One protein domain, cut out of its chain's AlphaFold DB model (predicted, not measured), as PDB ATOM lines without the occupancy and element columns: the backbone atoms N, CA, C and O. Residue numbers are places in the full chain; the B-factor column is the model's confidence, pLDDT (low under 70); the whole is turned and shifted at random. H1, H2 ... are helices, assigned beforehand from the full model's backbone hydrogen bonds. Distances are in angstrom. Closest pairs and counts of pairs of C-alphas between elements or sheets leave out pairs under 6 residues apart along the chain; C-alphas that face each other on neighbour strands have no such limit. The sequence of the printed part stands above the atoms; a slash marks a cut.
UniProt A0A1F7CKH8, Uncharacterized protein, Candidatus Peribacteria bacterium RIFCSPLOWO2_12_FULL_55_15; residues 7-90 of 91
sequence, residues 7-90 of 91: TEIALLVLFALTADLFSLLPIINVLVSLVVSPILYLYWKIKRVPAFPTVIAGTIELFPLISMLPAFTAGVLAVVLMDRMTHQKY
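Overview. This is residues 7 to 90 of the 91 residues of an uncharacterized protein of Candidatus Peribacteria bacterium RIFCSPLOWO2_12_FULL_55_15 (UniProt A0A1F7CKH8). The longest helix, H2, is one side of a rod-like bundle of four aligned helices, H1, H2, H3 and H4, each running opposite to the one before, with H4 closing the ring onto H1. The printed part has 84 residues, four named helices in that order and no named strand, all helix. It is compact, radius of gyration of the C-alphas 12.6 A, spanning 44 by 20 by 20 A.

Arrangement. Start at H2, residues 26 to 47, with a kink of 27 degrees near residue 33. It forms hairpins with H1, residues 7 to 23 (closest C-alphas Ser 23 and Asn 29, 3.9 A), and H3, residues 52 to 60 (Ser 37 and Gly 58, 5.2 A). H4, residues 71 to 88, touches H3 at a shallow tilt of 13 degrees, closest C-alphas Thr 54 and Gly 75, 4.5 A. H4 also touches H1 at 23 degrees, closest C-alphas Ala 16 and Thr 73, 4.8 A. H1 and H3 are apart. Every O i to N i+4 pair is within hydrogen-bond range in H1, H3 and H4; in H2, 15 of 18.

Along the chain. Find C-alpha 26 at (-19.948, 30.226, -84.928); H2 runs 31.0 A from there. H4, 25.6 A, ends at (14.269, 36.023, -103.229).

Size, cuts and confidence. No cut, no long link; pLDDT is under 70 at residues 64 to 69 and 86 to 90.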
ATOM      1  N   THR A   7       6.504  20.286 -98.808       86.00
ATOM      2  CA  THR A   7       5.672  19.331 -98.065       86.00
ATOM      3  C   THR A   7       5.103  19.947 -96.787       86.00
ATOM      4  O   THR A   7       3.922  19.778 -96.503       86.00
ATOM      5  N   GLU A   8       5.906  20.712 -96.040       85.50
ATOM      6  CA  GLU A   8       5.421  21.447 -94.863       85.50
ATOM      7  C   GLU A   8       4.366  22.487 -95.244       85.50
ATOM      8  O   GLU A   8       3.361  22.600 -94.554       85.50
ATOM      9  N   ILE A   9       4.549  23.202 -96.360       86.81
ATOM     10  CA  ILE A   9       3.546  24.154 -96.862       86.81
ATOM     11  C   ILE A   9       2.228  23.435 -97.148       86.81
ATOM     12  O   ILE A   9       1.184  23.898 -96.702       86.81
ATOM     13  N   ALA A  10       2.266  22.299 -97.850       87.06
ATOM     14  CA  ALA A  10       1.059  21.532 -98.154       87.06
ATOM     15  C   ALA A  10       0.332  21.079 -96.876       87.06
ATOM     16  O   ALA A  10      -0.885  21.219 -96.786       87.06
ATOM     17  N   LEU A  11       1.074  20.609 -95.868       89.38
ATOM     18  CA  LEU A  11       0.512  20.214 -94.573       89.38
ATOM     19  C   LEU A  11      -0.079  21.401 -93.803       89.38
ATOM     20  O   LEU A  11      -1.164  21.279 -93.243       89.38
ATOM     21  N   LEU A  12       0.600  22.551 -93.792       89.75
ATOM     22  CA  LEU A  12       0.131  23.764 -93.115       89.75
ATOM     23  C   LEU A  12      -1.128  24.330 -93.773       89.75
ATOM     24  O   LEU A  12      -2.049  24.737 -93.071       89.75
ATOM     25  N   VAL A  13      -1.181  24.329 -95.105       89.19
ATOM     26  CA  VAL A  13      -2.361  24.758 -95.865       89.19
ATOM     27  C   VAL A  13      -3.523  23.795 -95.638       89.19
ATOM     28  O   VAL A  13      -4.633  24.250 -95.394       89.19
ATOM     29  N   LEU A  14      -3.280  22.481 -95.653       91.44
ATOM     30  CA  LEU A  14      -4.315  21.486 -95.367       91.44
ATOM     31  C   LEU A  14      -4.860  21.633 -93.939       91.44
ATOM     32  O   LEU A  14      -6.071  21.628 -93.743       91.44
ATOM     33  N   PHE A  15      -3.980  21.821 -92.954       89.50
ATOM     34  CA  PHE A  15      -4.366  22.073 -91.567       89.50
ATOM     35  C   PHE A  15      -5.200  23.357 -91.431       89.50
ATOM     36  O   PHE A  15      -6.255  23.344 -90.796       89.50
ATOM     37  N   ALA A  16      -4.776  24.448 -92.072       88.81
ATOM     38  CA  ALA A  16      -5.508  25.711 -92.056       88.81
ATOM     39  C   ALA A  16      -6.887  25.600 -92.725       88.81
ATOM     40  O   ALA A  16      -7.866  26.081 -92.168       88.81
ATOM     41  N   LEU A  17      -6.987  24.874 -93.844       89.50
ATOM     42  CA  LEU A  17      -8.258  24.568 -94.505       89.50
ATOM     43  C   LEU A  17      -9.201  23.780 -93.599       89.50
ATOM     44  O   LEU A  17     -10.393  24.072 -93.550       89.50
ATOM     45  N   THR A  18      -8.685  22.786 -92.870       88.69
ATOM     46  CA  THR A  18      -9.516  22.046 -91.912       88.69
ATOM     47  C   THR A  18      -9.991  22.938 -90.771       88.69
ATOM     48  O   THR A  18     -11.155  22.850 -90.397       88.69
ATOM     49  N   ALA A  19      -9.137  23.832 -90.263       86.62
ATOM     50  CA  ALA A  19      -9.514  24.802 -89.238       86.62
ATOM     51  C   ALA A  19     -10.615  25.751 -89.735       86.62
ATOM     52  O   ALA A  19     -11.618  25.913 -89.045       86.62
ATOM     53  N   ASP A  20     -10.468  26.282 -90.953       86.19
ATOM     54  CA  ASP A  20     -11.467  27.141 -91.597       86.19
ATOM     55  C   ASP A  20     -12.807  26.405 -91.824       86.19
ATOM     56  O   ASP A  20     -13.886  26.985 -91.738       86.19
ATOM     57  N   LEU A  21     -12.775  25.092 -92.081       87.19
ATOM     58  CA  LEU A  21     -13.995  24.294 -92.220       87.19
ATOM     59  C   LEU A  21     -14.741  24.155 -90.882       87.19
ATOM     60  O   LEU A  21     -15.970  24.198 -90.845       87.19
ATOM     61  N   PHE A  22     -14.007  23.993 -89.777       83.69
ATOM     62  CA  PHE A  22     -14.592  23.925 -88.437       83.69
ATOM     63  C   PHE A  22     -15.085  25.293 -87.939       83.69
ATOM     64  O   PHE A  22     -16.055  25.338 -87.178       83.69
ATOM     65  N   SER A  23     -14.473  26.399 -88.380       78.56
ATOM     66  CA  SER A  23     -14.893  27.763 -88.022       78.56
ATOM     67  C   SER A  23     -16.178  28.231 -88.717       78.56
ATOM     68  O   SER A  23     -16.765  29.225 -88.289       78.56
ATOM     69  N   LEU A  24     -16.710  27.474 -89.686       78.44
ATOM     70  CA  LEU A  24     -18.048  27.713 -90.259       78.44
ATOM     71  C   LEU A  24     -19.171  27.666 -89.209       78.44
ATOM     72  O   LEU A  24     -20.235  28.253 -89.406       78.44
ATOM     73  N   LEU A  25     -18.952  26.962 -88.096       80.50
ATOM     74  CA  LEU A  25     -19.881  26.917 -86.973       80.50
ATOM     75  C   LEU A  25     -19.498  28.010 -85.956       80.50
ATOM     76  O   LEU A  25     -18.452  27.885 -85.320       80.50
ATOM     77  N   PRO A  26     -20.334  29.043 -85.713       73.00
ATOM     78  CA  PRO A  26     -19.948  30.226 -84.928       73.00
ATOM     79  C   PRO A  26     -19.434  29.925 -83.513       73.00
ATOM     80  O   PRO A  26     -18.518  30.577 -83.021       73.00
ATOM     81  N   ILE A  27     -20.013  28.915 -82.857       77.31
ATOM     82  CA  ILE A  27     -19.624  28.482 -81.504       77.31
ATOM     83  C   ILE A  27     -18.252  27.795 -81.526       77.31
ATOM     84  O   ILE A  27     -17.438  27.981 -80.624       77.31
ATOM     85  N   ILE A  28     -17.997  26.999 -82.565       80.94
ATOM     86  CA  ILE A  28     -16.749  26.252 -82.729       80.94
ATOM     87  C   ILE A  28     -15.633  27.188 -83.184       80.94
ATOM     88  O   ILE A  28     -14.491  27.000 -82.778       80.94
ATOM     89  N   ASN A  29     -15.960  28.238 -83.939       82.31
ATOM     90  CA  ASN A  29     -14.988  29.197 -84.436       82.31
ATOM     91  C   ASN A  29     -14.117  29.802 -83.330       82.31
ATOM     92  O   ASN A  29     -12.893  29.737 -83.393       82.31
ATOM     93  N   VAL A  30     -14.732  30.313 -82.261       79.38
ATOM     94  CA  VAL A  30     -13.978  30.930 -81.161       79.38
ATOM     95  C   VAL A  30     -12.996  29.929 -80.538       79.38
ATOM     96  O   VAL A  30     -11.850  30.277 -80.259       79.38
ATOM     97  N   LEU A  31     -13.408  28.666 -80.376       83.81
ATOM     98  CA  LEU A  31     -12.546  27.603 -79.850       83.81
ATOM     99  C   LEU A  31     -11.412  27.252 -80.817       83.81
ATOM    100  O   LEU A  31     -10.261  27.134 -80.398       83.81
ATOM    101  N   VAL A  32     -11.723  27.119 -82.107       85.50
ATOM    102  CA  VAL A  32     -10.733  26.863 -83.158       85.50
ATOM    103  C   VAL A  32      -9.720  27.998 -83.193       85.50
ATOM    104  O   VAL A  32      -8.523  27.730 -83.160       85.50
ATOM    105  N   SER A  33     -10.158  29.255 -83.150       83.56
ATOM    106  CA  SER A  33      -9.261  30.404 -83.157       83.56
ATOM    107  C   SER A  33      -8.362  30.474 -81.926       83.56
ATOM    108  O   SER A  33      -7.154  30.696 -82.064       83.56
ATOM    109  N   LEU A  34      -8.900  30.186 -80.738       84.38
ATOM    110  CA  LEU A  34      -8.120  30.131 -79.499       84.38
ATOM    111  C   LEU A  34      -7.050  29.032 -79.502       84.38
ATOM    112  O   LEU A  34      -6.057  29.170 -78.793       84.38
ATOM    113  N   VAL A  35      -7.224  27.963 -80.280       87.19
ATOM    114  CA  VAL A  35      -6.273  26.841 -80.352       87.19
ATOM    115  C   VAL A  35      -5.314  26.990 -81.536       87.19
ATOM    116  O   VAL A  35      -4.097  26.905 -81.375       87.19
ATOM    117  N   VAL A  36      -5.835  27.248 -82.733       87.31
ATOM    118  CA  VAL A  36      -5.075  27.286 -83.989       87.31
ATOM    119  C   VAL A  36      -4.139  28.490 -84.038       87.31
ATOM    120  O   VAL A  36      -2.979  28.343 -84.431       87.31
ATOM    121  N   SER A  37      -4.587  29.661 -83.576       85.12
ATOM    122  CA  SER A  37      -3.771  30.882 -83.569       85.12
ATOM    123  C   SER A  37      -2.476  30.739 -82.755       85.12
ATOM    124  O   SER A  37      -1.405  31.007 -83.310       85.12
ATOM    125  N   PRO A  38      -2.496  30.291 -81.480       85.94
ATOM    126  CA  PRO A  38      -1.262  30.100 -80.723       85.94
ATOM    127  C   PRO A  38      -0.401  28.951 -81.256       85.94
ATOM    128  O   PRO A  38       0.823  29.074 -81.225       85.94
ATOM    129  N   ILE A  39      -0.993  27.874 -81.791       88.75
ATOM    130  CA  ILE A  39      -0.228  26.779 -82.418       88.75
ATOM    131  C   ILE A  39       0.568  27.301 -83.616       88.75
ATOM    132  O   ILE A  39       1.783  27.095 -83.683       88.75
ATOM    133  N   LEU A  40      -0.089  28.016 -84.536       87.50
ATOM    134  CA  LEU A  40       0.568  28.607 -85.701       87.50
ATOM    135  C   LEU A  40       1.622  29.630 -85.269       87.50
ATOM    136  O   LEU A  40       2.757  29.571 -85.736       87.50
ATOM    137  N   TYR A  41       1.304  30.509 -84.316       86.62
ATOM    138  CA  TYR A  41       2.258  31.484 -83.784       86.62
ATOM    139  C   TYR A  41       3.527  30.824 -83.219       86.62
ATOM    140  O   TYR A  41       4.644  31.245 -83.540       86.62
ATOM    141  N   LEU A  42       3.378  29.768 -82.412       87.31
ATOM    142  CA  LEU A  42       4.502  29.007 -81.867       87.31
ATOM    143  C   LEU A  42       5.307  28.322 -82.976       87.31
ATOM    144  O   LEU A  42       6.537  28.409 -82.972       87.31
ATOM    145  N   TYR A  43       4.634  27.700 -83.948       88.19
ATOM    146  CA  TYR A  43       5.281  27.063 -85.095       88.19
ATOM    147  C   TYR A  43       6.146  28.057 -85.885       88.19
ATOM    148  O   TYR A  43       7.332  27.803 -86.126       88.19
ATOM    149  N   TRP A  44       5.602  29.231 -86.216       87.44
ATOM    150  CA  TRP A  44       6.338  30.277 -86.931       87.44
ATOM    151  C   TRP A  44       7.499  30.838 -86.120       87.44
ATOM    152  O   TRP A  44       8.585  31.052 -86.667       87.44
ATOM    153  N   LYS A  45       7.316  31.007 -84.806       84.81
ATOM    154  CA  LYS A  45       8.379  31.447 -83.897       84.81
ATOM    155  C   LYS A  45       9.545  30.454 -83.869       84.81
ATOM    156  O   LYS A  45      10.697  30.882 -83.932       84.81
ATOM    157  N   ILE A  46       9.266  29.147 -83.844       86.31
ATOM    158  CA  ILE A  46      10.289  28.087 -83.921       86.31
ATOM    159  C   ILE A  46      11.016  28.136 -85.270       86.31
ATOM    160  O   ILE A  46      12.246  28.076 -85.320       86.31
ATOM    161  N   LYS A  47      10.272  28.299 -86.370       81.94
ATOM    162  CA  LYS A  47      10.842  28.385 -87.724       81.94
ATOM    163  C   LYS A  47      11.531  29.727 -88.021       81.94
ATOM    164  O   LYS A  47      12.254  29.820 -89.012       81.94
ATOM    165  N   ARG A  48      11.389  30.724 -87.137       80.94
ATOM    166  CA  ARG A  48      11.875  32.113 -87.281       80.94
ATOM    167  C   ARG A  48      11.315  32.816 -88.524       80.94
ATOM    168  O   ARG A  48      12.042  33.526 -89.216       80.94
ATOM    169  N   VAL A  49      10.030  32.607 -88.789       83.12
ATOM    170  CA  VAL A  49       9.282  33.185 -89.918       83.12
ATOM    171  C   VAL A  49       8.294  34.222 -89.357       83.12
ATOM    172  O   VAL A  49       7.846  34.057 -88.217       83.12
ATOM    173  N   PRO A  50       7.963  35.312 -90.077       77.19
ATOM    174  CA  PRO A  50       6.988  36.299 -89.609       77.19
ATOM    175  C   PRO A  50       5.643  35.661 -89.231       77.19
ATOM    176  O   PRO A  50       4.933  35.150 -90.084       77.19
ATOM    177  N   ALA A  51       5.271  35.739 -87.951       79.06
ATOM    178  CA  ALA A  51       4.026  35.168 -87.419       79.06
ATOM    179  C   ALA A  51       2.827  36.138 -87.461       79.06
ATOM    180  O   ALA A  51       1.692  35.754 -87.180       79.06
ATOM    181  N   PHE A  52       3.076  37.409 -87.788       78.56
ATOM    182  CA  PHE A  52       2.085  38.487 -87.746       78.56
ATOM    183  C   PHE A  52       0.810  38.215 -88.576       78.56
ATOM    184  O   PHE A  52      -0.282  38.431 -88.047       78.56
ATOM    185  N   PRO A  53       0.884  37.661 -89.807       78.44
ATOM    186  CA  PRO A  53      -0.314  37.390 -90.602       78.44
ATOM    187  C   PRO A  53      -1.264  36.370 -89.958       78.44
ATOM    188  O   PRO A  53      -2.478  36.530 -90.036       78.44
ATOM    189  N   THR A  54      -0.738  35.353 -89.266       76.12
ATOM    190  CA  THR A  54      -1.577  34.365 -88.565       76.12
ATOM    191  C   THR A  54      -2.214  34.898 -87.285       76.12
ATOM    192  O   THR A  54      -3.273  34.421 -86.896       76.12
ATOM    193  N   VAL A  55      -1.619  35.917 -86.654       78.81
ATOM    194  CA  VAL A  55      -2.229  36.601 -85.499       78.81
ATOM    195  C   VAL A  55      -3.421  37.445 -85.952       78.81
ATOM    196  O   VAL A  55      -4.472  37.417 -85.313       78.81
ATOM    197  N   ILE A  56      -3.290  38.147 -87.084       79.81
ATOM    198  CA  ILE A  56      -4.396  38.911 -87.674       79.81
ATOM    199  C   ILE A  56      -5.529  37.972 -88.092       79.81
ATOM    200  O   ILE A  56      -6.673  38.223 -87.729       79.81
ATOM    201  N   ALA A  57      -5.205  36.878 -88.786       77.00
ATOM    202  CA  ALA A  57      -6.177  35.857 -89.173       77.00
ATOM    203  C   ALA A  57      -6.975  35.336 -87.968       77.00
ATOM    204  O   ALA A  57      -8.200  35.387 -87.973       77.00
ATOM    205  N   GLY A  58      -6.280  34.948 -86.894       75.38
ATOM    206  CA  GLY A  58      -6.918  34.519 -85.650       75.38
ATOM    207  C   GLY A  58      -7.811  35.580 -85.007       75.38
ATOM    208  O   GLY A  58      -8.889  35.270 -84.511       75.38
ATOM    209  N   THR A  59      -7.395  36.848 -85.050       78.44
ATOM    210  CA  THR A  59      -8.182  37.960 -84.494       78.44
ATOM    211  C   THR A  59      -9.454  38.223 -85.301       78.44
ATOM    212  O   THR A  59     -10.490  38.528 -84.716       78.44
ATOM    213  N   ILE A  60      -9.400  38.086 -86.629       76.56
ATOM    214  CA  ILE A  60     -10.568  38.240 -87.511       76.56
ATOM    215  C   ILE A  60     -11.602  37.140 -87.233       76.56
ATOM    216  O   ILE A  60     -12.795  37.426 -87.178       76.56
ATOM    217  N   GLU A  61     -11.145  35.919 -86.959       70.94
ATOM    218  CA  GLU A  61     -11.999  34.768 -86.625       70.94
ATOM    219  C   GLU A  61     -12.694  34.883 -85.258       70.94
ATOM    220  O   GLU A  61     -13.640  34.158 -84.969       70.94
ATOM    221  N   LEU A  62     -12.303  35.836 -84.404       73.25
ATOM    222  CA  LEU A  62     -13.049  36.122 -83.171       73.25
ATOM    223  C   LEU A  62     -14.364  36.868 -83.431       73.25
ATOM    224  O   LEU A  62     -15.206  36.952 -82.536       73.25
ATOM    225  N   PHE A  63     -14.552  37.407 -84.638       72.81
ATOM    226  CA  PHE A  63     -15.770  38.099 -85.031       72.81
ATOM    227  C   PHE A  63     -16.659  37.161 -85.860       72.81
ATOM    228  O   PHE A  63     -16.423  36.988 -87.058       72.81
ATOM    229  N   PRO A  64     -17.735  36.595 -85.279       60.97
ATOM    230  CA  PRO A  64     -18.572  35.594 -85.950       60.97
ATOM    231  C   PRO A  64     -19.304  36.120 -87.198       60.97
ATOM    232  O   PRO A  64     -19.781  35.333 -88.005       60.97
ATOM    233  N   LEU A  65     -19.381  37.444 -87.390       59.38
ATOM    234  CA  LEU A  65     -19.934  38.070 -88.600       59.38
ATOM    235  C   LEU A  65     -18.969  38.061 -89.801       59.38
ATOM    236  O   LEU A  65     -19.411  38.286 -90.923       59.38
ATOM    237  N   ILE A  66     -17.672  37.819 -89.579       57.91
ATOM    238  CA  ILE A  66     -16.618  37.846 -90.612       57.91
ATOM    239  C   ILE A  66     -16.126  36.417 -90.937       57.91
ATOM    240  O   ILE A  66     -15.431  36.206 -91.929       57.91
ATOM    241  N   SER A  67     -16.561  35.408 -90.169       53.66
ATOM    242  CA  SER A  67     -16.060  34.023 -90.212       53.66
ATOM    243  C   SER A  67     -16.505  33.161 -91.396       53.66
ATOM    244  O   SER A  67     -16.398  31.938 -91.360       53.66
ATOM    245  N   MET A  68     -17.051  33.773 -92.445       57.94
ATOM    246  CA  MET A  68     -17.275  33.076 -93.716       57.94
ATOM    247  C   MET A  68     -16.034  33.095 -94.614       57.94
ATOM    248  O   MET A  68     -16.009  32.424 -95.645       57.94
ATOM    249  N   LEU A  69     -15.012  33.873 -94.251       69.25
ATOM    250  CA  LEU A  69     -13.747  33.935 -94.971       69.25
ATOM    251  C   LEU A  69     -12.759  32.916 -94.386       69.25
ATOM    252  O   LEU A  69     -12.651  32.851 -93.169       69.25
ATOM    253  N   PRO A  70     -12.000  32.176 -95.217       80.69
ATOM    254  CA  PRO A  70     -10.986  31.224 -94.758       80.69
ATOM    255  C   PRO A  70      -9.739  31.965 -94.242       80.69
ATOM    256  O   PRO A  70      -8.709  32.065 -94.928       80.69
ATOM    257  N   ALA A  71      -9.855  32.591 -93.068       84.19
ATOM    258  CA  ALA A  71      -8.854  33.522 -92.573       84.19
ATOM    259  C   ALA A  71      -7.574  32.797 -92.147       84.19
ATOM    260  O   ALA A  71      -6.484  33.325 -92.404       84.19
ATOM    261  N   PHE A  72      -7.653  31.587 -91.573       83.56
ATOM    262  CA  PHE A  72      -6.451  30.819 -91.224       83.56
ATOM    263  C   PHE A  72      -5.655  30.457 -92.468       83.56
ATOM    264  O   PHE A  72      -4.435  30.658 -92.490       83.56
ATOM    265  N   THR A  73      -6.323  29.990 -93.526       87.94
ATOM    266  CA  THR A  73      -5.658  29.660 -94.793       87.94
ATOM    267  C   THR A  73      -5.008  30.897 -95.406       87.94
ATOM    268  O   THR A  73      -3.844  30.838 -95.814       87.94
ATOM    269  N   ALA A  74      -5.698  32.043 -95.407       86.19
ATOM    270  CA  ALA A  74      -5.137  33.308 -95.882       86.19
ATOM    271  C   ALA A  74      -3.911  33.751 -95.060       86.19
ATOM    272  O   ALA A  74      -2.892  34.151 -95.630       86.19
ATOM    273  N   GLY A  75      -3.971  33.623 -93.731       85.56
ATOM    274  CA  GLY A  75      -2.862  33.920 -92.828       85.56
ATOM    275  C   GLY A  75      -1.645  33.034 -93.093       85.56
ATOM    276  O   GLY A  75      -0.534  33.544 -93.238       85.56
ATOM    277  N   VAL A  76      -1.841  31.719 -93.221       86.88
ATOM    278  CA  VAL A  76      -0.764  30.765 -93.535       86.88
ATOM    279  C   VAL A  76      -0.148  31.059 -94.904       86.88
ATOM    280  O   VAL A  76       1.078  31.122 -95.017       86.88
ATOM    281  N   LEU A  77      -0.964  31.305 -95.932       88.00
ATOM    282  CA  LEU A  77      -0.477  31.662 -97.266       88.00
ATOM    283  C   LEU A  77       0.327  32.966 -97.256       88.00
ATOM    284  O   LEU A  77       1.386  33.027 -97.878       88.00
ATOM    285  N   ALA A  78      -0.123  33.984 -96.520       86.31
ATOM    286  CA  ALA A  78       0.600  35.244 -96.386       86.31
ATOM    287  C   ALA A  78       1.986  35.042 -95.749       86.31
ATOM    288  O   ALA A  78       2.970  35.585 -96.255       86.31
ATOM    289  N   VAL A  79       2.092  34.217 -94.700       84.69
ATOM    290  CA  VAL A  79       3.385  33.872 -94.082       84.69
ATOM    291  C   VAL A  79       4.297  33.150 -95.074       84.69
ATOM    292  O   VAL A  79       5.465  33.513 -95.216       84.69
ATOM    293  N   VAL A  80       3.765  32.166 -95.801       85.44
ATOM    294  CA  VAL A  80       4.526  31.400 -96.799       85.44
ATOM    295  C   VAL A  80       5.014  32.300 -97.939       85.44
ATOM    296  O   VAL A  80       6.173  32.204 -98.343       85.44
ATOM    297  N   LEU A  81       4.171  33.198 -98.448       84.50
ATOM    298  CA  LEU A  81       4.550  34.155 -99.490       84.50
ATOM    299  C   LEU A  81       5.613  35.141 -98.991       84.50
ATOM    300  O   LEU A  81       6.590  35.387 -99.698       84.50
ATOM    301  N   MET A  82       5.469  35.665 -97.769       82.62
ATOM    302  CA  MET A  82       6.468  36.546 -97.154       82.62
ATOM    303  C   MET A  82       7.821  35.852 -96.979       82.62
ATOM    304  O   MET A  82       8.849  36.453 -97.296       82.62
ATOM    305  N   ASP A  83       7.841  34.592 -96.538       80.25
ATOM    306  CA  ASP A  83       9.066  33.788 -96.439       80.25
ATOM    307  C   ASP A  83       9.748  33.638 -97.809       80.25
ATOM    308  O   ASP A  83      10.942  33.914 -97.970       80.25
ATOM    309  N   ARG A  84       8.967  33.289 -98.840       76.88
ATOM    310  CA  ARG A  84       9.467  33.106-100.213       76.88
ATOM    311  C   ARG A  84       9.996  34.403-100.828       76.88
ATOM    312  O   ARG A  84      11.062  34.372-101.445       76.88
ATOM    313  N   MET A  85       9.309  35.529-100.630       76.06
ATOM    314  CA  MET A  85       9.747  36.845-101.116       76.06
ATOM    315  C   MET A  85      10.993  37.351-100.382       76.06
ATOM    316  O   MET A  85      11.914  37.869-101.014       76.06
ATOM    317  N   THR A  86      11.059  37.166 -99.060       69.69
ATOM    318  CA  THR A  86      12.228  37.560 -98.254       69.69
ATOM    319  C   THR A  86      13.473  36.816 -98.723       69.69
ATOM    320  O   THR A  86      14.537  37.409 -98.861       69.69
ATOM    321  N   HIS A  87      13.336  35.536 -99.066       59.62
ATOM    322  CA  HIS A  87      14.438  34.740 -99.593       59.62
ATOM    323  C   HIS A  87      14.834  35.054-101.043       59.62
ATOM    324  O   HIS A  87      15.994  34.845-101.395       59.62
ATOM    325  N   GLN A  88      13.922  35.553-101.881       55.78
ATOM    326  CA  GLN A  88      14.269  36.023-103.229       55.78
ATOM    327  C   GLN A  88      15.062  37.334-103.213       55.78
ATOM    328  O   GLN A  88      15.875  37.545-104.101       55.78
ATOM    329  N   LYS A  89      14.872  38.185-102.196       47.62
ATOM    330  CA  LYS A  89      15.575  39.473-102.074       47.62
ATOM    331  C   LYS A  89      17.061  39.375-101.698       47.62
ATOM    332  O   LYS A  89      17.749  40.384-101.775       47.62
ATOM    333  N   TYR A  90      17.539  38.202-101.283       47.25
ATOM    334  CA  TYR A  90      18.929  37.969-100.858       47.25
ATOM    335  C   TYR A  90      19.691  36.982-101.768       47.25
ATOM    336  O   TYR A  90      20.679  36.385-101.338       47.25
TER     337      TYR A  90